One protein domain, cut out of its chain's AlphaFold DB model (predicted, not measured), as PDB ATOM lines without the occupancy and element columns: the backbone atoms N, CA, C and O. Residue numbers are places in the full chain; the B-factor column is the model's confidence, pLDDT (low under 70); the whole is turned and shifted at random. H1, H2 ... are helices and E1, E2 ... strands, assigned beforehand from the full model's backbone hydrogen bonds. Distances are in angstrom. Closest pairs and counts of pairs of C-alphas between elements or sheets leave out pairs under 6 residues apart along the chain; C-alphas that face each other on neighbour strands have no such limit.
ATOM      1  N   VAL A 284     -12.323  46.672 103.961       81.75
ATOM      2  CA  VAL A 284     -13.578  46.828 104.695       81.75
ATOM      3  C   VAL A 284     -14.439  45.607 104.419       81.75
ATOM      4  O   VAL A 284     -14.623  45.232 103.261       81.75
ATOM      5  N   LYS A 285     -14.972  45.001 105.481       81.25
ATOM      6  CA  LYS A 285     -15.944  43.912 105.376       81.25
ATOM      7  C   LYS A 285     -17.309  44.379 105.850       81.25
ATOM      8  O   LYS A 285     -17.386  44.980 106.926       81.25
ATOM      9  N   SER A 286     -18.346  44.094 105.069       81.38
ATOM     10  CA  SER A 286     -19.726  44.190 105.551       81.38
ATOM     11  C   SER A 286     -20.039  43.013 106.477       81.38
ATOM     12  O   SER A 286     -19.364  41.978 106.447       81.38
ATOM     13  N   GLU A 287     -21.084  43.138 107.290       78.12
ATOM     14  CA  GLU A 287     -21.586  42.026 108.111       78.12
ATOM     15  C   GLU A 287     -22.065  40.818 107.290       78.12
ATOM     16  O   GLU A 287     -22.066  39.697 107.793       78.12
ATOM     17  N   TYR A 288     -22.379  41.026 106.009       80.31
ATOM     18  CA  TYR A 288     -22.737  39.974 105.056       80.31
ATOM     19  C   TYR A 288     -21.518  39.293 104.410       80.31
ATOM     20  O   TYR A 288     -21.670  38.403 103.576       80.31
ATOM     21  N   GLY A 289     -20.296  39.684 104.789       81.88
ATOM     22  CA  GLY A 289     -19.051  39.095 104.291       81.88
ATOM     23  C   GLY A 289     -18.562  39.667 102.958       81.88
ATOM     24  O   GLY A 289     -17.547  39.199 102.431       81.88
ATOM     25  N   GLU A 290     -19.225  40.690 102.416       82.50
ATOM     26  CA  GLU A 290     -18.730  41.399 101.238       82.50
ATOM     27  C   GLU A 290     -17.464  42.167 101.589       82.50
ATOM     28  O   GLU A 290     -17.308  42.683 102.694       82.50
ATOM     29  N   THR A 291     -16.538  42.221 100.642       84.75
ATOM     30  CA  THR A 291     -15.196  42.739 100.873       84.75
ATOM     31  C   THR A 291     -14.892  43.869  99.901       84.75
ATOM     32  O   THR A 291     -14.886  43.676  98.685       84.75
ATOM     33  N   PHE A 292     -14.563  45.035 100.447       86.25
ATOM     34  CA  PHE A 292     -14.272  46.254  99.704       86.25
ATOM     35  C   PHE A 292     -12.796  46.611  99.861       86.25
ATOM     36  O   PHE A 292     -12.271  46.727 100.971       86.25
ATOM     37  N   LYS A 293     -12.108  46.784  98.729       87.62
ATOM     38  CA  LYS A 293     -10.674  47.090  98.700       87.62
ATOM     39  C   LYS A 293     -10.454  48.596  98.763       87.62
ATOM     40  O   LYS A 293     -10.793  49.319  97.826       87.62
ATOM     41  N   GLY A 294      -9.852  49.054  99.851       88.19
ATOM     42  CA  GLY A 294      -9.441  50.434 100.048       88.19
ATOM     43  C   GLY A 294      -8.085  50.752  99.429       88.19
ATOM     44  O   GLY A 294      -7.272  49.872  99.138       88.19
ATOM     45  N   LYS A 295      -7.828  52.045  99.234       90.56
ATOM     46  CA  LYS A 295      -6.533  52.577  98.796       90.56
ATOM     47  C   LYS A 295      -6.095  53.706  99.719       90.56
ATOM     48  O   LYS A 295      -6.933  54.431 100.254       90.56
ATOM     49  N   ARG A 296      -4.781  53.866  99.878       91.06
ATOM     50  CA  ARG A 296      -4.199  54.986 100.627       91.06
ATOM     51  C   ARG A 296      -4.481  56.306  99.903       91.06
ATOM     52  O   ARG A 296      -4.367  56.375  98.683       91.06
ATOM     53  N   ILE A 297      -4.841  57.343 100.654       90.44
ATOM     54  CA  ILE A 297      -5.186  58.682 100.163       90.44
ATOM     55  C   ILE A 297      -4.188  59.673 100.773       90.44
ATOM     56  O   ILE A 297      -4.466  60.347 101.765       90.44
ATOM     57  N   GLY A 298      -2.989  59.726 100.189       87.31
ATOM     58  CA  GLY A 298      -1.918  60.605 100.660       87.31
ATOM     59  C   GLY A 298      -1.499  60.320 102.108       87.31
ATOM     60  O   GLY A 298      -1.301  59.166 102.500       87.31
ATOM     61  N   ASP A 299      -1.336  61.388 102.882       86.12
ATOM     62  CA  ASP A 299      -0.936  61.398 104.293       86.12
ATOM     63  C   ASP A 299      -2.119  61.491 105.275       86.12
ATOM     64  O   ASP A 299      -1.897  61.577 106.479       86.12
ATOM     65  N   LEU A 300      -3.363  61.507 104.776       81.62
ATOM     66  CA  LEU A 300      -4.571  61.670 105.600       81.62
ATOM     67  C   LEU A 300      -5.302  60.350 105.878       81.62
ATOM     68  O   LEU A 300      -6.313  60.340 106.582       81.62
ATOM     69  N   GLY A 301      -4.768  59.251 105.342       90.31
ATOM     70  CA  GLY A 301      -5.177  57.886 105.643       90.31
ATOM     71  C   GLY A 301      -5.600  57.106 104.404       90.31
ATOM     72  O   GLY A 301      -4.853  57.056 103.423       90.31
ATOM     73  N   ALA A 302      -6.759  56.455 104.426       91.50
ATOM     74  CA  ALA A 302      -7.224  55.592 103.339       91.50
ATOM     75  C   ALA A 302      -8.742  55.637 103.157       91.50
ATOM     76  O   ALA A 302      -9.464  56.122 104.024       91.50
ATOM     77  N   GLY A 303      -9.233  55.109 102.036       92.12
ATOM     78  CA  GLY A 303     -10.668  54.970 101.808       92.12
ATOM     79  C   GLY A 303     -11.025  53.867 100.817       92.12
ATOM     80  O   GLY A 303     -10.212  53.508  99.960       92.12
ATOM     81  N   ALA A 304     -12.234  53.329 100.945       92.69
ATOM     82  CA  ALA A 304     -12.833  52.321 100.075       92.69
ATOM     83  C   ALA A 304     -14.253  52.759  99.697       92.69
ATOM     84  O   ALA A 304     -15.018  53.133 100.580       92.69
ATOM     85  N   ILE A 305     -14.617  52.699  98.412       92.00
ATOM     86  CA  ILE A 305     -16.014  52.899  98.001       92.00
ATOM     87  C   ILE A 305     -16.802  51.670  98.444       92.00
ATOM     88  O   ILE A 305     -16.466  50.553  98.044       92.00
ATOM     89  N   VAL A 306     -17.818  51.895  99.270       89.19
ATOM     90  CA  VAL A 306     -18.683  50.840  99.814       89.19
ATOM     91  C   VAL A 306     -20.106  50.932  99.284       89.19
ATOM     92  O   VAL A 306     -20.789  49.917  99.241       89.19
ATOM     93  N   ASP A 307     -20.527  52.112  98.825       89.00
ATOM     94  CA  ASP A 307     -21.832  52.299  98.199       89.00
ATOM     95  C   ASP A 307     -21.823  53.433  97.162       89.00
ATOM     96  O   ASP A 307     -21.032  54.380  97.237       89.00
ATOM     97  N   ILE A 308     -22.717  53.314  96.183       89.56
ATOM     98  CA  ILE A 308     -23.035  54.324  95.180       89.56
ATOM     99  C   ILE A 308     -24.553  54.321  94.995       89.56
ATOM    100  O   ILE A 308     -25.107  53.379  94.432       89.56
ATOM    101  N   SER A 309     -25.222  55.404  95.380       87.62
ATOM    102  CA  SER A 309     -26.682  55.500  95.328       87.62
ATOM    103  C   SER A 309     -27.166  56.696  94.509       87.62
ATOM    104  O   SER A 309     -26.510  57.735  94.409       87.62
ATOM    105  N   TYR A 310     -28.346  56.545  93.901       88.00
ATOM    106  CA  TYR A 310     -29.016  57.592  93.131       88.00
ATOM    107  C   TYR A 310     -30.461  57.777  93.602       88.00
ATOM    108  O   TYR A 310     -31.222  56.813  93.693       88.00
ATOM    109  N   ASN A 311     -30.856  59.024  93.873       83.81
ATOM    110  CA  ASN A 311     -32.168  59.370  94.416       83.81
ATOM    111  C   ASN A 311     -32.808  60.516  93.619       83.81
ATOM    112  O   ASN A 311     -32.296  61.630  93.576       83.81
ATOM    113  N   GLU A 312     -33.970  60.264  93.013       83.50
ATOM    114  CA  GLU A 312     -34.675  61.249  92.177       83.50
ATOM    115  C   GLU A 312     -35.549  62.236  92.945       83.50
ATOM    116  O   GLU A 312     -36.135  63.139  92.337       83.50
ATOM    117  N   SER A 313     -35.666  62.069  94.264       79.31
ATOM    118  CA  SER A 313     -36.515  62.924  95.082       79.31
ATOM    119  C   SER A 313     -36.142  64.395  94.910       79.31
ATOM    120  O   SER A 313     -34.991  64.774  94.682       79.31
ATOM    121  N   PHE A 314     -37.144  65.258  95.047       73.75
ATOM    122  CA  PHE A 314     -36.957  66.699  94.923       73.75
ATOM    123  C   PHE A 314     -35.852  67.233  95.857       73.75
ATOM    124  O   PHE A 314     -35.065  68.088  95.455       73.75
ATOM    125  N   GLY A 315     -35.758  66.699  97.081       72.69
ATOM    126  CA  GLY A 315     -34.697  67.046  98.029       72.69
ATOM    127  C   GLY A 315     -33.308  66.619  97.549       72.69
ATOM    128  O   GLY A 315     -32.371  67.415  97.603       72.69
ATOM    129  N   ALA A 316     -33.189  65.410  96.998       78.12
ATOM    130  CA  ALA A 316     -31.940  64.908  96.438       78.12
ATOM    131  C   ALA A 316     -31.477  65.745  95.233       78.12
ATOM    132  O   ALA A 316     -30.315  66.122  95.165       78.12
ATOM    133  N   ARG A 317     -32.373  66.202  94.346       76.62
ATOM    134  CA  ARG A 317     -31.992  67.135  93.257       76.62
ATOM    135  C   ARG A 317     -31.387  68.453  93.770       76.62
ATOM    136  O   ARG A 317     -30.536  69.047  93.110       76.62
ATOM    137  N   LEU A 318     -31.803  68.918  94.950       72.88
ATOM    138  CA  LEU A 318     -31.287  70.150  95.555       72.88
ATOM    139  C   LEU A 318     -29.941  69.972  96.264       72.88
ATOM    140  O   LEU A 318     -29.159  70.922  96.269       72.88
ATOM    141  N   LEU A 319     -29.677  68.810  96.861       74.06
ATOM    142  CA  LEU A 319     -28.484  68.565  97.688       74.06
ATOM    143  C   LEU A 319     -27.414  67.711  96.989       74.06
ATOM    144  O   LEU A 319     -26.245  67.773  97.358       74.06
ATOM    145  N   GLY A 320     -27.802  66.986  95.944       84.62
ATOM    146  CA  GLY A 320     -27.009  65.996  95.227       84.62
ATOM    147  C   GLY A 320     -27.820  64.710  95.081       84.62
ATOM    148  O   GLY A 320     -28.169  64.079  96.075       84.62
ATOM    149  N   ASN A 321     -28.180  64.359  93.846       88.81
ATOM    150  CA  ASN A 321     -28.996  63.183  93.546       88.81
ATOM    151  C   ASN A 321     -28.165  61.919  93.324       88.81
ATOM    152  O   ASN A 321     -28.745  60.849  93.195       88.81
ATOM    153  N   TYR A 322     -26.837  62.029  93.322       92.56
ATOM    154  CA  TYR A 322     -25.907  60.911  93.226       92.56
ATOM    155  C   TYR A 322     -24.924  60.973  94.394       92.56
ATOM    156  O   TYR A 322     -24.228  61.979  94.561       92.56
ATOM    157  N   THR A 323     -24.882  59.924  95.209       92.38
ATOM    158  CA  THR A 323     -24.056  59.859  96.420       92.38
ATOM    159  C   THR A 323     -23.051  58.728  96.286       92.38
ATOM    160  O   THR A 323     -23.425  57.601  95.974       92.38
ATOM    161  N   ILE A 324     -21.777  59.027  96.526       93.19
ATOM    162  CA  ILE A 324     -20.736  58.012  96.703       93.19
ATOM    163  C   ILE A 324     -20.406  57.950  98.185       93.19
ATOM    164  O   ILE A 324     -19.995  58.962  98.759       93.19
ATOM    165  N   THR A 325     -20.534  56.766  98.772       92.44
ATOM    166  CA  THR A 325     -20.177  56.535 100.166       92.44
ATOM    167  C   THR A 325     -18.847  55.803 100.261       92.44
ATOM    168  O   THR A 325     -18.651  54.730  99.676       92.44
ATOM    169  N   MET A 326     -17.916  56.385 101.013       93.31
ATOM    170  CA  MET A 326     -16.597  55.820 101.262       93.31
ATOM    171  C   MET A 326     -16.416  55.470 102.734       93.31
ATOM    172  O   MET A 326     -16.487  56.349 103.589       93.31
ATOM    173  N   ALA A 327     -16.090  54.213 103.031       91.31
ATOM    174  CA  ALA A 327     -15.512  53.859 104.322       91.31
ATOM    175  C   ALA A 327     -14.076  54.395 104.374       91.31
ATOM    176  O   ALA A 327     -13.313  54.215 103.422       91.31
ATOM    177  N   SER A 328     -13.723  55.079 105.458       91.44
ATOM    178  CA  SER A 328     -12.495  55.856 105.588       91.44
ATOM    179  C   SER A 328     -11.700  55.489 106.835       91.44
ATOM    180  O   SER A 328     -12.229  55.319 107.930       91.44
ATOM    181  N   TRP A 329     -10.384  55.443 106.656       90.81
ATOM    182  CA  TRP A 329      -9.407  55.402 107.731       90.81
ATOM    183  C   TRP A 329      -8.787  56.779 107.823       90.81
ATOM    184  O   TRP A 329      -7.977  57.140 106.977       90.81
ATOM    185  N   PHE A 330      -9.203  57.560 108.801       87.69
ATOM    186  CA  PHE A 330      -8.668  58.877 109.068       87.69
ATOM    187  C   PHE A 330      -7.449  58.764 109.986       87.69
ATOM    188  O   PHE A 330      -7.564  58.277 111.112       87.69
ATOM    189  N   ASP A 331      -6.292  59.224 109.499       85.50
ATOM    190  CA  ASP A 331      -5.071  59.371 110.311       85.50
ATOM    191  C   ASP A 331      -5.072  60.701 111.099       85.50
ATOM    192  O   ASP A 331      -4.349  60.852 112.084       85.50
ATOM    193  N   LYS A 332      -5.882  61.672 110.654       85.38
ATOM    194  CA  LYS A 332      -6.056  63.021 111.222       85.38
ATOM    195  C   LYS A 332      -7.540  63.399 111.232       85.38
ATOM    196  O   LYS A 332      -8.362  62.662 110.699       85.38
ATOM    197  N   ASP A 333      -7.886  64.554 111.794       86.75
ATOM    198  CA  ASP A 333      -9.263  65.060 111.780       86.75
ATOM    199  C   ASP A 333      -9.813  65.162 110.330       86.75
ATOM    200  O   ASP A 333      -9.144  65.742 109.463       86.75
ATOM    201  N   PRO A 334     -11.018  64.631 110.029       86.31
ATOM    202  CA  PRO A 334     -11.604  64.679 108.684       86.31
ATOM    203  C   PRO A 334     -11.738  66.095 108.104       86.31
ATOM    204  O   PRO A 334     -11.709  66.280 106.883       86.31
ATOM    205  N   SER A 335     -11.858  67.118 108.955       85.81
ATOM    206  CA  SER A 335     -11.923  68.515 108.524       85.81
ATOM    207  C   SER A 335     -10.632  68.983 107.839       85.81
ATOM    208  O   SER A 335     -10.696  69.749 106.874       85.81
ATOM    209  N   GLU A 336      -9.463  68.471 108.241       85.62
ATOM    210  CA  GLU A 336      -8.193  68.760 107.564       85.62
ATOM    211  C   GLU A 336      -8.186  68.197 106.139       85.62
ATOM    212  O   GLU A 336      -7.760  68.873 105.197       85.62
ATOM    213  N   LYS A 337      -8.743  66.994 105.958       82.88
ATOM    214  CA  LYS A 337      -8.891  66.347 104.647       82.88
ATOM    215  C   LYS A 337      -9.785  67.148 103.719       82.88
ATOM    216  O   LYS A 337      -9.392  67.426 102.584       82.88
ATOM    217  N   ASN A 338     -10.927  67.603 104.224       84.50
ATOM    218  CA  ASN A 338     -11.859  68.422 103.458       84.50
ATOM    219  C   ASN A 338     -11.278  69.794 103.087       84.50
ATOM    220  O   ASN A 338     -11.695  70.377 102.088       84.50
ATOM    221  N   ASN A 339     -10.281  70.300 103.815       88.19
ATOM    222  CA  ASN A 339      -9.583  71.538 103.461       88.19
ATOM    223  C   ASN A 339      -8.510  71.343 102.379       88.19
ATOM    224  O   ASN A 339      -8.294  72.248 101.571       88.19
ATOM    225  N   GLN A 340      -7.867  70.175 102.319       91.56
ATOM    226  CA  GLN A 340      -6.755  69.914 101.398       91.56
ATOM    227  C   GLN A 340      -7.182  69.267 100.079       91.56
ATOM    228  O   GLN A 340      -6.595  69.558  99.033       91.56
ATOM    229  N   TYR A 341      -8.214  68.425 100.103       94.06
ATOM    230  CA  TYR A 341      -8.632  67.633  98.952       94.06
ATOM    231  C   TYR A 341     -10.025  68.016  98.458       94.06
ATOM    232  O   TYR A 341     -10.877  68.492  99.208       94.06
ATOM    233  N   LYS A 342     -10.245  67.824  97.158       96.44
ATOM    234  CA  LYS A 342     -11.564  67.836  96.530       96.44
ATOM    235  C   LYS A 342     -11.794  66.538  95.770       96.44
ATOM    236  O   LYS A 342     -10.844  65.895  95.322       96.44
ATOM    237  N   TYR A 343     -13.062  66.192  95.620       97.19
ATOM    238  CA  TYR A 343     -13.507  64.986  94.941       97.19
ATOM    239  C   TYR A 343     -14.082  65.379  93.588       97.19
ATOM    240  O   TYR A 343     -14.947  66.257  93.511       97.19
ATOM    241  N   ILE A 344     -13.567  64.766  92.525       97.75
ATOM    242  CA  ILE A 344     -14.086  64.953  91.173       97.75
ATOM    243  C   ILE A 344     -14.349  63.595  90.529       97.75
ATOM    244  O   ILE A 344     -13.582  62.657  90.730       97.75
ATOM    245  N   ILE A 345     -15.402  63.487  89.732       97.56
ATOM    246  CA  ILE A 345     -15.633  62.344  88.852       97.56
ATOM    247  C   ILE A 345     -15.165  62.730  87.456       97.56
ATOM    248  O   ILE A 345     -15.511  63.801  86.960       97.56
ATOM    249  N   VAL A 346     -14.382  61.858  86.830       97.19
ATOM    250  CA  VAL A 346     -13.985  61.981  85.428       97.19
ATOM    251  C   VAL A 346     -14.665  60.863  84.655       97.19
ATOM    252  O   VAL A 346     -14.417  59.688  84.928       97.19
ATOM    253  N   ASP A 347     -15.556  61.225  83.737       95.56
ATOM    254  CA  ASP A 347     -16.270  60.246  82.918       95.56
ATOM    255  C   ASP A 347     -15.404  59.701  81.767       95.56
ATOM    256  O   ASP A 347     -14.276  60.144  81.530       95.56
ATOM    257  N   SER A 348     -15.941  58.731  81.025       92.81
ATOM    258  CA  SER A 348     -15.256  58.114  79.879       92.81
ATOM    259  C   SER A 348     -14.947  59.095  78.736       92.81
ATOM    260  O   SER A 348     -14.055  58.837  77.927       92.81
ATOM    261  N   SER A 349     -15.629  60.244  78.684       94.38
ATOM    262  CA  SER A 349     -15.385  61.336  77.735       94.38
ATOM    263  C   SER A 349     -14.407  62.395  78.259       94.38
ATOM    264  O   SER A 349     -14.185  63.411  77.602       94.38
ATOM    265  N   SER A 350     -13.790  62.157  79.422       95.69
ATOM    266  CA  SER A 350     -12.931  63.106  80.144       95.69
ATOM    267  C   SER A 350     -13.653  64.362  80.652       95.69
ATOM    268  O   SER A 350     -12.999  65.350  80.999       95.69
ATOM    269  N   LYS A 351     -14.989  64.350  80.737       96.19
ATOM    270  CA  LYS A 351     -15.745  65.423  81.387       96.19
ATOM    271  C   LYS A 351     -15.581  65.306  82.900       96.19
ATOM    272  O   LYS A 351     -15.643  64.216  83.466       96.19
ATOM    273  N   VAL A 352     -15.369  66.451  83.545       96.88
ATOM    274  CA  VAL A 352     -15.107  66.548  84.984       96.88
ATOM    275  C   VAL A 352     -16.348  67.042  85.718       96.88
ATOM    276  O   VAL A 352     -16.924  68.066  85.352       96.88
ATOM    277  N   TYR A 353     -16.710  66.345  86.790       96.44
ATOM    278  CA  TYR A 353     -17.809  66.678  87.690       96.44
ATOM    279  C   TYR A 353     -17.259  66.889  89.098       96.44
ATOM    280  O   TYR A 353     -16.659  65.981  89.663       96.44
ATOM    281  N   GLU A 354     -17.439  68.075  89.675       96.62
ATOM    282  CA  GLU A 354     -16.956  68.383  91.027       96.62
ATOM    283  C   GLU A 354     -18.033  68.088  92.079       96.62
ATOM    284  O   GLU A 354     -19.215  68.371  91.862       96.62
ATOM    285  N   ALA A 355     -17.630  67.506  93.213       96.06
ATOM    286  CA  ALA A 355     -18.536  67.232  94.323       96.06
ATOM    287  C   ALA A 355     -19.123  68.534  94.878       96.06
ATOM    288  O   ALA A 355     -18.412  69.512  95.110       96.06
ATOM    289  N   ARG A 356     -20.430  68.531  95.136       92.06
ATOM    290  CA  ARG A 356     -21.156  69.690  95.663       92.06
ATOM    291  C   ARG A 356     -20.931  69.864  97.158       92.06
ATOM    292  O   ARG A 356     -20.702  70.976  97.628       92.06
ATOM    293  N   THR A 357     -21.001  68.748  97.874       91.69
ATOM    294  CA  THR A 357     -20.860  68.674  99.326       91.69
ATOM    295  C   THR A 357     -20.163  67.367  99.680       91.69
ATOM    296  O   THR A 357     -20.352  66.354  99.002       91.69
ATOM    297  N   VAL A 358     -19.373  67.394 100.749       92.38
ATOM    298  CA  VAL A 358     -18.768  66.210 101.361       92.38
ATOM    299  C   VAL A 358     -19.119  66.243 102.838       92.38
ATOM    300  O   VAL A 358     -18.776  67.208 103.522       92.38
ATOM    301  N   ASN A 359     -19.803  65.209 103.314       90.75
ATOM    302  CA  ASN A 359     -20.060  65.017 104.736       90.75
ATOM    303  C   ASN A 359     -19.143  63.903 105.223       90.75
ATOM    304  O   ASN A 359     -19.241  62.783 104.730       90.75
ATOM    305  N   SER A 360     -18.259  64.217 106.164       91.19
ATOM    306  CA  SER A 360     -17.312  63.258 106.730       91.19
ATOM    307  C   SER A 360     -17.585  63.113 108.217       91.19
ATOM    308  O   SER A 360     -17.720  64.120 108.912       91.19
ATOM    309  N   GLU A 361     -17.620  61.881 108.708       88.94
ATOM    310  CA  GLU A 361     -17.815  61.594 110.127       88.94
ATOM    311  C   GLU A 361     -16.787  60.567 110.596       88.94
ATOM    312  O   GLU A 361     -16.552  59.554 109.936       88.94
ATOM    313  N   MET A 362     -16.144  60.857 111.727       87.31
ATOM    314  CA  MET A 362     -15.226  59.944 112.398       87.31
ATOM    315  C   MET A 362     -15.982  59.242 113.523       87.31
ATOM    316  O   MET A 362     -16.600  59.901 114.355       87.31
ATOM    317  N   VAL A 363     -15.904  57.916 113.566       83.50
ATOM    318  CA  VAL A 363     -16.579  57.090 114.567       83.50
ATOM    319  C   VAL A 363     -15.530  56.445 115.469       83.50
ATOM    320  O   VAL A 363     -14.586  55.800 115.011       83.50
ATOM    321  N   THR A 364     -15.670  56.649 116.776       73.69
ATOM    322  CA  THR A 364     -14.652  56.286 117.774       73.69
ATOM    323  C   THR A 364     -14.699  54.823 118.215       73.69
ATOM    324  O   THR A 364     -13.719  54.333 118.771       73.69
ATOM    325  N   ASP A 365     -15.793  54.106 117.959       73.75
ATOM    326  CA  ASP A 365     -15.990  52.714 118.387       73.75
ATOM    327  C   ASP A 365     -15.506  51.668 117.357       73.75
ATOM    328  O   ASP A 365     -15.621  50.461 117.588       73.75
ATOM    329  N   GLY A 366     -14.942  52.118 116.227       65.00
ATOM    330  CA  GLY A 366     -14.417  51.259 115.158       65.00
ATOM    331  C   GLY A 366     -15.489  50.491 114.376       65.00
ATOM    332  O   GLY A 366     -15.156  49.572 113.621       65.00
ATOM    333  N   THR A 367     -16.762  50.835 114.575       67.19
ATOM    334  CA  THR A 367     -17.907  50.290 113.855       67.19
ATOM    335  C   THR A 367     -18.647  51.424 113.166       67.19
ATOM    336  O   THR A 367     -18.991  52.415 113.789       67.19
ATOM    337  N   ILE A 368     -18.950  51.275 111.881       68.88
ATOM    338  CA  ILE A 368     -19.716  52.296 111.163       68.88
ATOM    339  C   ILE A 368     -21.015  51.696 110.675       68.88
ATOM    340  O   ILE A 368     -21.007  50.629 110.061       68.88
ATOM    341  N   TYR A 369     -22.099  52.417 110.942       72.62
ATOM    342  CA  TYR A 369     -23.397  52.201 110.326       72.62
ATOM    343  C   TYR A 369     -23.548  53.226 109.213       72.62
ATOM    344  O   TYR A 369     -23.493  54.430 109.460       72.62
ATOM    345  N   ILE A 370     -23.678  52.748 107.982       68.06
ATOM    346  CA  ILE A 370     -23.839  53.615 106.820       68.06
ATOM    347  C   ILE A 370     -25.300  53.554 106.401       68.06
ATOM    348  O   ILE A 370     -25.766  52.531 105.913       68.06
ATOM    349  N   GLU A 371     -26.017  54.663 106.577       57.31
ATOM    350  CA  GLU A 371     -27.457  54.755 106.293       57.31
ATOM    351  C   GLU A 371     -27.809  54.652 104.793       57.31
ATOM    352  O   GLU A 371     -28.985  54.616 104.444       57.31
ATOM    353  N   SER A 372     -26.829  54.618 103.877       54.69
ATOM    354  CA  SER A 372     -27.093  54.727 102.433       54.69
ATOM    355  C   SER A 372     -27.590  53.443 101.748       54.69
ATOM    356  O   SER A 372     -27.944  53.512 100.575       54.69
ATOM    357  N   LEU A 373     -27.681  52.307 102.455       51.12
ATOM    358  CA  LEU A 373     -27.971  50.982 101.875       51.12
ATOM    359  C   LEU A 373     -29.318  50.352 102.291       51.12
ATOM    360  O   LEU A 373     -29.423  49.127 102.340       51.12
ATOM    361  N   ASP A 374     -30.345  51.144 102.633       51.44
ATOM    362  CA  ASP A 374     -31.663  50.654 103.121       51.44
ATOM    363  C   ASP A 374     -31.579  49.672 104.320       51.44
ATOM    364  O   ASP A 374     -32.563  49.080 104.762       51.44
ATOM    365  N   SER A 375     -30.386  49.524 104.892       52.53
ATOM    366  CA  SER A 375     -30.016  48.609 105.955       52.53
ATOM    367  C   SER A 375     -28.821  49.232 106.673       52.53
ATOM    368  O   SER A 375     -27.913  49.774 106.042       52.53
ATOM    369  N   ASN A 376     -28.842  49.222 108.005       61.88
ATOM    370  CA  ASN A 376     -27.747  49.705 108.845       61.88
ATOM    371  C   ASN A 376     -26.564  48.731 108.753       61.88
ATOM    372  O   ASN A 376     -26.275  48.025 109.718       61.88
ATOM    373  N   ILE A 377     -25.908  48.671 107.590       70.44
ATOM    374  CA  ILE A 377     -24.835  47.712 107.352       70.44
ATOM    375  C   ILE A 377     -23.658  48.069 108.238       70.44
ATOM    376  O   ILE A 377     -23.095  49.166 108.159       70.44
ATOM    377  N   LYS A 378     -23.272  47.101 109.064       78.00
ATOM    378  CA  LYS A 378     -22.096  47.212 109.912       78.00
ATOM    379  C   LYS A 378     -20.825  46.998 109.092       78.00
ATOM    380  O   LYS A 378     -20.592  45.907 108.568       78.00
ATOM    381  N   PHE A 379     -19.959  48.007 109.060       76.31
ATOM    382  CA  PHE A 379     -18.615  47.895 108.494       76.31
ATOM    383  C   PHE A 379     -17.564  47.769 109.597       76.31
ATOM    384  O   PHE A 379     -17.511  48.580 110.524       76.31
ATOM    385  N   ILE A 380     -16.729  46.732 109.499       75.19
ATOM    386  CA  ILE A 380     -15.670  46.423 110.473       75.19
ATOM    387  C   ILE A 380     -14.327  46.938 109.942       75.19
ATOM    388  O   ILE A 380     -14.085  46.921 108.734       75.19
ATOM    389  N   ASN A 381     -13.431  47.332 110.854       78.62
ATOM    390  CA  ASN A 381     -12.070  47.805 110.576       78.62
ATOM    391  C   ASN A 381     -12.010  49.152 109.851       78.62
ATOM    392  O   ASN A 381     -11.154  49.320 108.997       78.62
ATOM    393  N   THR A 382     -12.862  50.114 110.188       83.50
ATOM    394  CA  THR A 382     -12.821  51.492 109.666       83.50
ATOM    395  C   THR A 382     -13.127  52.464 110.811       83.50
ATOM    396  O   THR A 382     -13.755  52.060 111.789       83.50
ATOM    397  N   ASN A 383     -12.642  53.709 110.756       87.56
ATOM    398  CA  ASN A 383     -12.829  54.700 111.836       87.56
ATOM    399  C   ASN A 383     -13.590  55.958 111.388       87.56
ATOM    400  O   ASN A 383     -13.716  56.907 112.155       87.56
ATOM    401  N   GLY A 384     -14.104  55.984 110.164       90.19
ATOM    402  CA  GLY A 384     -15.065  56.981 109.724       90.19
ATOM    403  C   GLY A 384     -15.598  56.714 108.322       90.19
ATOM    404  O   GLY A 384     -15.241  55.726 107.680       90.19
ATOM    405  N   TYR A 385     -16.503  57.561 107.858       92.19
ATOM    406  CA  TYR A 385     -17.053  57.478 106.511       92.19
ATOM    407  C   TYR A 385     -17.197  58.860 105.886       92.19
ATOM    408  O   TYR A 385     -17.135  59.886 106.566       92.19
ATOM    409  N   GLU A 386     -17.359  58.876 104.569       93.38
ATOM    410  CA  GLU A 386     -17.578  60.082 103.783       93.38
ATOM    411  C   GLU A 386     -18.720  59.864 102.799       93.38
ATOM    412  O   GLU A 386     -18.674  58.933 101.999       93.38
ATOM    413  N   ASN A 387     -19.701  60.763 102.818       93.00
ATOM    414  CA  ASN A 387     -20.746  60.850 101.808       93.00
ATOM    415  C   ASN A 387     -20.428  62.012 100.869       93.00
ATOM    416  O   ASN A 387     -20.372  63.173 101.288       93.00
ATOM    417  N   ILE A 388     -20.214  61.692  99.597       94.38
ATOM    418  CA  ILE A 388     -19.805  62.641  98.563       94.38
ATOM    419  C   ILE A 388     -20.973  62.834  97.597       94.38
ATOM    420  O   ILE A 388     -21.375  61.895  96.909       94.38
ATOM    421  N   TYR A 389     -21.500  64.055  97.529       94.25
ATOM    422  CA  TYR A 389     -22.736  64.365  96.810       94.25
ATOM    423  C   TYR A 389     -22.469  65.057  95.472       94.25
ATOM    424  O   TYR A 389     -21.769  66.071  95.409       94.25
ATOM    425  N   TYR A 390     -23.102  64.556  94.413       95.19
ATOM    426  CA  TYR A 390     -23.061  65.100  93.057       95.19
ATOM    427  C   TYR A 390     -24.473  65.343  92.523       95.19
ATOM    428  O   TYR A 390     -25.440  64.722  92.965       95.19
ATOM    429  N   THR A 391     -24.591  66.249  91.554       93.75
ATOM    430  CA  THR A 391     -25.838  66.488  90.822       93.75
ATOM    431  C   THR A 391     -25.644  66.084  89.364       93.75
ATOM    432  O   THR A 391     -24.793  66.657  88.693       93.75
ATOM    433  N   PHE A 392     -26.434  65.119  88.903       91.88
ATOM    434  CA  PHE A 392     -26.447  64.634  87.523       91.88
ATOM    435  C   PHE A 392     -27.856  64.684  86.948       91.88
ATOM    436  O   PHE A 392     -28.825  64.398  87.651       91.88
ATOM    437  N   GLU A 393     -27.971  64.988  85.663       90.38
ATOM    438  CA  GLU A 393     -29.204  64.713  84.922       90.38
ATOM    439  C   GLU A 393     -29.281  63.221  84.538       90.38
ATOM    440  O   GLU A 393     -28.272  62.509  84.498       90.38
ATOM    441  N   GLU A 394     -30.488  62.718  84.272       84.69
ATOM    442  CA  GLU A 394     -30.728  61.289  84.003       84.69
ATOM    443  C   GLU A 394     -29.922  60.765  82.795       84.69
ATOM    444  O   GLU A 394     -29.444  59.627  82.790       84.69
ATOM    445  N   ASP A 395     -29.712  61.603  81.776       89.00
ATOM    446  CA  ASP A 395     -28.921  61.274  80.588       89.00
ATOM    447  C   ASP A 395     -27.407  61.241  80.857       89.00
ATOM    448  O   ASP A 395     -26.661  60.565  80.141       89.00
ATOM    449  N   GLU A 396     -26.940  61.925  81.903       91.06
ATOM    450  CA  GLU A 396     -25.535  61.929  82.312       91.06
ATOM    451  C   GLU A 396     -25.151  60.678  83.102       91.06
ATOM    452  O   GLU A 396     -24.015  60.222  82.988       91.06
ATOM    453  N   LEU A 397     -26.090  60.054  83.822       89.38
ATOM    454  CA  LEU A 397     -25.830  58.826  84.586       89.38
ATOM    455  C   LEU A 397     -25.302  57.688  83.707       89.38
ATOM    456  O   LEU A 397     -24.445  56.918  84.130       89.38
ATOM    457  N   LYS A 398     -25.768  57.604  82.455       88.19
ATOM    458  CA  LYS A 398     -25.302  56.594  81.489       88.19
ATOM    459  C   LYS A 398     -23.828  56.766  81.122       88.19
ATOM    460  O   LYS A 398     -23.190  55.798  80.724       88.19
ATOM    461  N   LYS A 399     -23.288  57.981  81.254       90.44
ATOM    462  CA  LYS A 399     -21.883  58.300  80.958       90.44
ATOM    463  C   LYS A 399     -20.954  57.945  82.116       90.44
ATOM    464  O   LYS A 399     -19.744  57.893  81.921       90.44
ATOM    465  N   LEU A 400     -21.514  57.676  83.300       90.81
ATOM    466  CA  LEU A 400     -20.748  57.280  84.478       90.81
ATOM    467  C   LEU A 400     -20.263  55.829  84.423       90.81
ATOM    468  O   LEU A 400     -19.437  55.440  85.248       90.81
ATOM    469  N   ASP A 401     -20.740  55.025  83.469       88.25
ATOM    470  CA  ASP A 401     -20.213  53.678  83.269       88.25
ATOM    471  C   ASP A 401     -18.744  53.752  82.826       88.25
ATOM    472  O   ASP A 401     -18.405  54.373  81.816       88.25
ATOM    473  N   GLY A 402     -17.856  53.170  83.635       88.12
ATOM    474  CA  GLY A 402     -16.406  53.272  83.457       88.12
ATOM    475  C   GLY A 402     -15.781  54.598  83.909       88.12
ATOM    476  O   GLY A 402     -14.603  54.822  83.634       88.12
ATOM    477  N   ALA A 403     -16.525  55.472  84.595       95.62
ATOM    478  CA  ALA A 403     -15.967  56.690  85.175       95.62
ATOM    479  C   ALA A 403     -15.006  56.391  86.337       95.62
ATOM    480  O   ALA A 403     -15.015  55.316  86.940       95.62
ATOM    481  N   GLU A 404     -14.187  57.376  86.696       96.81
ATOM    482  CA  GLU A 404     -13.287  57.304  87.844       96.81
ATOM    483  C   GLU A 404     -13.569  58.445  88.827       96.81
ATOM    484  O   GLU A 404     -13.616  59.613  88.446       96.81
ATOM    485  N   LEU A 405     -13.667  58.126  90.117       96.69
ATOM    486  CA  LEU A 405     -13.572  59.107  91.191       96.69
ATOM    487  C   LEU A 405     -12.097  59.431  91.437       96.69
ATOM    488  O   LEU A 405     -11.296  58.552  91.769       96.69
ATOM    489  N   HIS A 406     -11.735  60.698  91.286       97.50
ATOM    490  CA  HIS A 406     -10.407  61.232  91.556       97.50
ATOM    491  C   HIS A 406     -10.443  62.074  92.826       97.50
ATOM    492  O   HIS A 406     -11.254  62.989  92.976       97.50
ATOM    493  N   ILE A 407      -9.503  61.799  93.724       96.50
ATOM    494  CA  ILE A 407      -9.214  62.651  94.874       96.50
ATOM    495  C   ILE A 407      -8.058  63.554  94.478       96.50
ATOM    496  O   ILE A 407      -6.972  63.071  94.150       96.50
ATOM    497  N   VAL A 408      -8.296  64.860  94.476       97.25
ATOM    498  CA  VAL A 408      -7.379  65.860  93.928       97.25
ATOM    499  C   VAL A 408      -6.985  66.846  95.010       97.25
ATOM    500  O   VAL A 408      -7.830  67.356  95.743       97.25
ATOM    501  N   HIS A 409      -5.696  67.153  95.102       96.38
ATOM    502  CA  HIS A 409      -5.211  68.198  95.997       96.38
ATOM    503  C   HIS A 409      -5.662  69.576  95.501       96.38
ATOM    504  O   HIS A 409      -5.312  69.980  94.396       96.38
ATOM    505  N   LYS A 410      -6.394  70.333  96.329       95.44
ATOM    506  CA  LYS A 410      -7.035  71.608  95.953       95.44
ATOM    507  C   LYS A 410      -6.055  72.658  95.430       95.44
ATOM    508  O   LYS A 410      -6.373  73.368  94.487       95.44
ATOM    509  N   VAL A 411      -4.867  72.745  96.036       93.81
ATOM    510  CA  VAL A 411      -3.840  73.729  95.646       93.81
ATOM    511  C   VAL A 411      -3.048  73.297  94.407       93.81
ATOM    512  O   VAL A 411      -2.914  74.066  93.464       93.81
ATOM    513  N   THR A 412      -2.507  72.075  94.394       96.12
ATOM    514  CA  THR A 412      -1.610  71.620  93.318       96.12
ATOM    515  C   THR A 412      -2.346  71.029  92.118       96.12
ATOM    516  O   THR A 412      -1.719  70.770  91.095       96.12
ATOM    517  N   ASN A 413      -3.653  70.768  92.240       95.81
ATOM    518  CA  ASN A 413      -4.472  70.020  91.280       95.81
ATOM    519  C   ASN A 413      -3.908  68.635  90.911       95.81
ATOM    520  O   ASN A 413      -4.307  68.033  89.915       95.81
ATOM    521  N   LYS A 414      -2.995  68.092  91.726       97.06
ATOM    522  CA  LYS A 414      -2.439  66.757  91.521       97.06
ATOM    523  C   LYS A 414      -3.466  65.706  91.939       97.06
ATOM    524  O   LYS A 414      -3.990  65.759  93.054       97.06
ATOM    525  N   VAL A 415      -3.712  64.732  91.063       97.00
ATOM    526  CA  VAL A 415      -4.506  63.541  91.391       97.00
ATOM    527  C   VAL A 415      -3.724  62.705  92.401       97.00
ATOM    528  O   VAL A 415      -2.620  62.243  92.114       97.00
ATOM    529  N   ILE A 416      -4.293  62.545  93.591       96.31
ATOM    530  CA  ILE A 416      -3.710  61.784  94.697       96.31
ATOM    531  C   ILE A 416      -4.090  60.318  94.577       96.31
ATOM    532  O   ILE A 416      -3.229  59.451  94.698       96.31
ATOM    533  N   GLN A 417      -5.370  60.045  94.319       95.69
ATOM    534  CA  GLN A 417      -5.877  58.685  94.221       95.69
ATOM    535  C   GLN A 417      -7.059  58.591  93.254       95.69
ATOM    536  O   GLN A 417      -7.831  59.537  93.103       95.69
ATOM    537  N   LYS A 418      -7.190  57.423  92.618       95.88
ATOM    538  CA  LYS A 418      -8.275  57.066  91.701       95.88
ATOM    539  C   LYS A 418      -9.035  55.826  92.165       95.88
ATOM    540  O   LYS A 418      -8.409  54.825  92.559       95.88
ATOM    541  N   PHE A 419     -10.355  55.875  92.042       94.12
ATOM    542  CA  PHE A 419     -11.267  54.766  92.293       94.12
ATOM    543  C   PHE A 419     -12.168  54.554  91.072       94.12
ATOM    544  O   PHE A 419     -12.811  55.509  90.642       94.12
ATOM    545  N   PRO A 420     -12.220  53.341  90.499       93.19
ATOM    546  CA  PRO A 420     -13.157  53.060  89.422       93.19
ATOM    547  C   PRO A 420     -14.587  53.109  89.966       93.19
ATOM    548  O   PRO A 420     -14.871  52.530  91.016       93.19
ATOM    549  N   LEU A 421     -15.478  53.785  89.248       91.44
ATOM    550  CA  LEU A 421     -16.906  53.767  89.521       91.44
ATOM    551  C   LEU A 421     -17.543  52.674  88.680       91.44
ATOM    552  O   LEU A 421     -17.421  52.641  87.456       91.44
ATOM    553  N   LYS A 422     -18.232  51.761  89.355       81.75
ATOM    554  CA  LYS A 422     -19.106  50.798  88.703       81.75
ATOM    555  C   LYS A 422     -20.522  51.285  88.940       81.75
ATOM    556  O   LYS A 422     -20.999  51.230  90.068       81.75
TER     557      LYS A 422
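AT A GLANCE: This is residues 284 to 422 of the 426 residues of the protein "PINc domain-containing protein" of Bacillus methanolicus PB1 (UniProt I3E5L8). Three small four-stranded sheets are stacked partly face to face: the middle one, E3 E4 E10 E7, has E2 E1 E9 E8 over one face and E6 E5 E11 E12 over the other, with the strands crossed between layers. E6 runs on into E7, joining two of the layers at an edge, and three short helices, H1, H2 and H3, sit around the outside. The printed part has 139 residues, in the order E1 E2 E3 H1 E4 H2 E5 E6 E7 E8 E9 E10 H3 E11 E12; each sheet is antiparallel, in the orders just named, and the class is mixed, helices and strands. It is compact and rounded, with a radius of gyration of the C-alphas of 14.5 A and spans of 40 by 37 by 25 A.

IN THESE COORDINATES: Find C-alpha 301 at (-5.177, 57.886, 105.643); from there E3, residues 301 to 310, runs 26.9 A, bending by 52 degrees at residue 306. In the same sheet, in the order E3 E4 E10 E7, look for E4, 322 to 330, 23.5 A, E10, 384 to 390, 20.2 A, and E7, 357 to 362, 16.7 A. The next sheet holds E6, 352 to 354, E5, 341 to 346, E11, 404 to 409, and E12, 415 to 420, which ends at C-alpha 420, (-13.157, 53.060, 89.422). The third holds E2, 291 to 293, E1, 284 to 286, E9, 377 to 380, and E8, 367 to 370. The helices are H1, 314 to 319, H2, 334 to 340, and H3, 394 to 400.

HOW THE PARTS SIT: Start at the strongly twisted sheet E3 E4 E10 E7: N 304 and O 327 are 2.8 A apart, N 326 and O 386 2.8 A, and N 387 and O 359 2.8 A, each within hydrogen-bond range. In this stack of sheets, face to face in turn, it faces E2 E1 E9 E8 at 9.6 A centre to centre, the strands at 39 degrees; the closest C-alphas of E2 and E3 are Lys 293 and Ala 304, 5.8 A. It faces E6 E5 E11 E12 at 10.4 A, the strands at 53 degrees. H2 is on the first sheet at a height of 7.5 A, its Pro 334 and Ser 360 of E7 having the closest C-alphas, 6.2 A. H1 is on it too, at 9.3 A; H3 is on no sheet. Every O i to N i+4 pair is within range in H1 and H2; H3 has 0 of 3, and 2 of 4 O i to N i+3 pairs.

THE WHOLE: The C-alphas farthest apart, Ser 349 and Asp 365, are 41.6 A apart. The printed part has no cut, and no link is long. Look for low confidence at residues 366 to 368 and 370 to 376, where pLDDT is under 70.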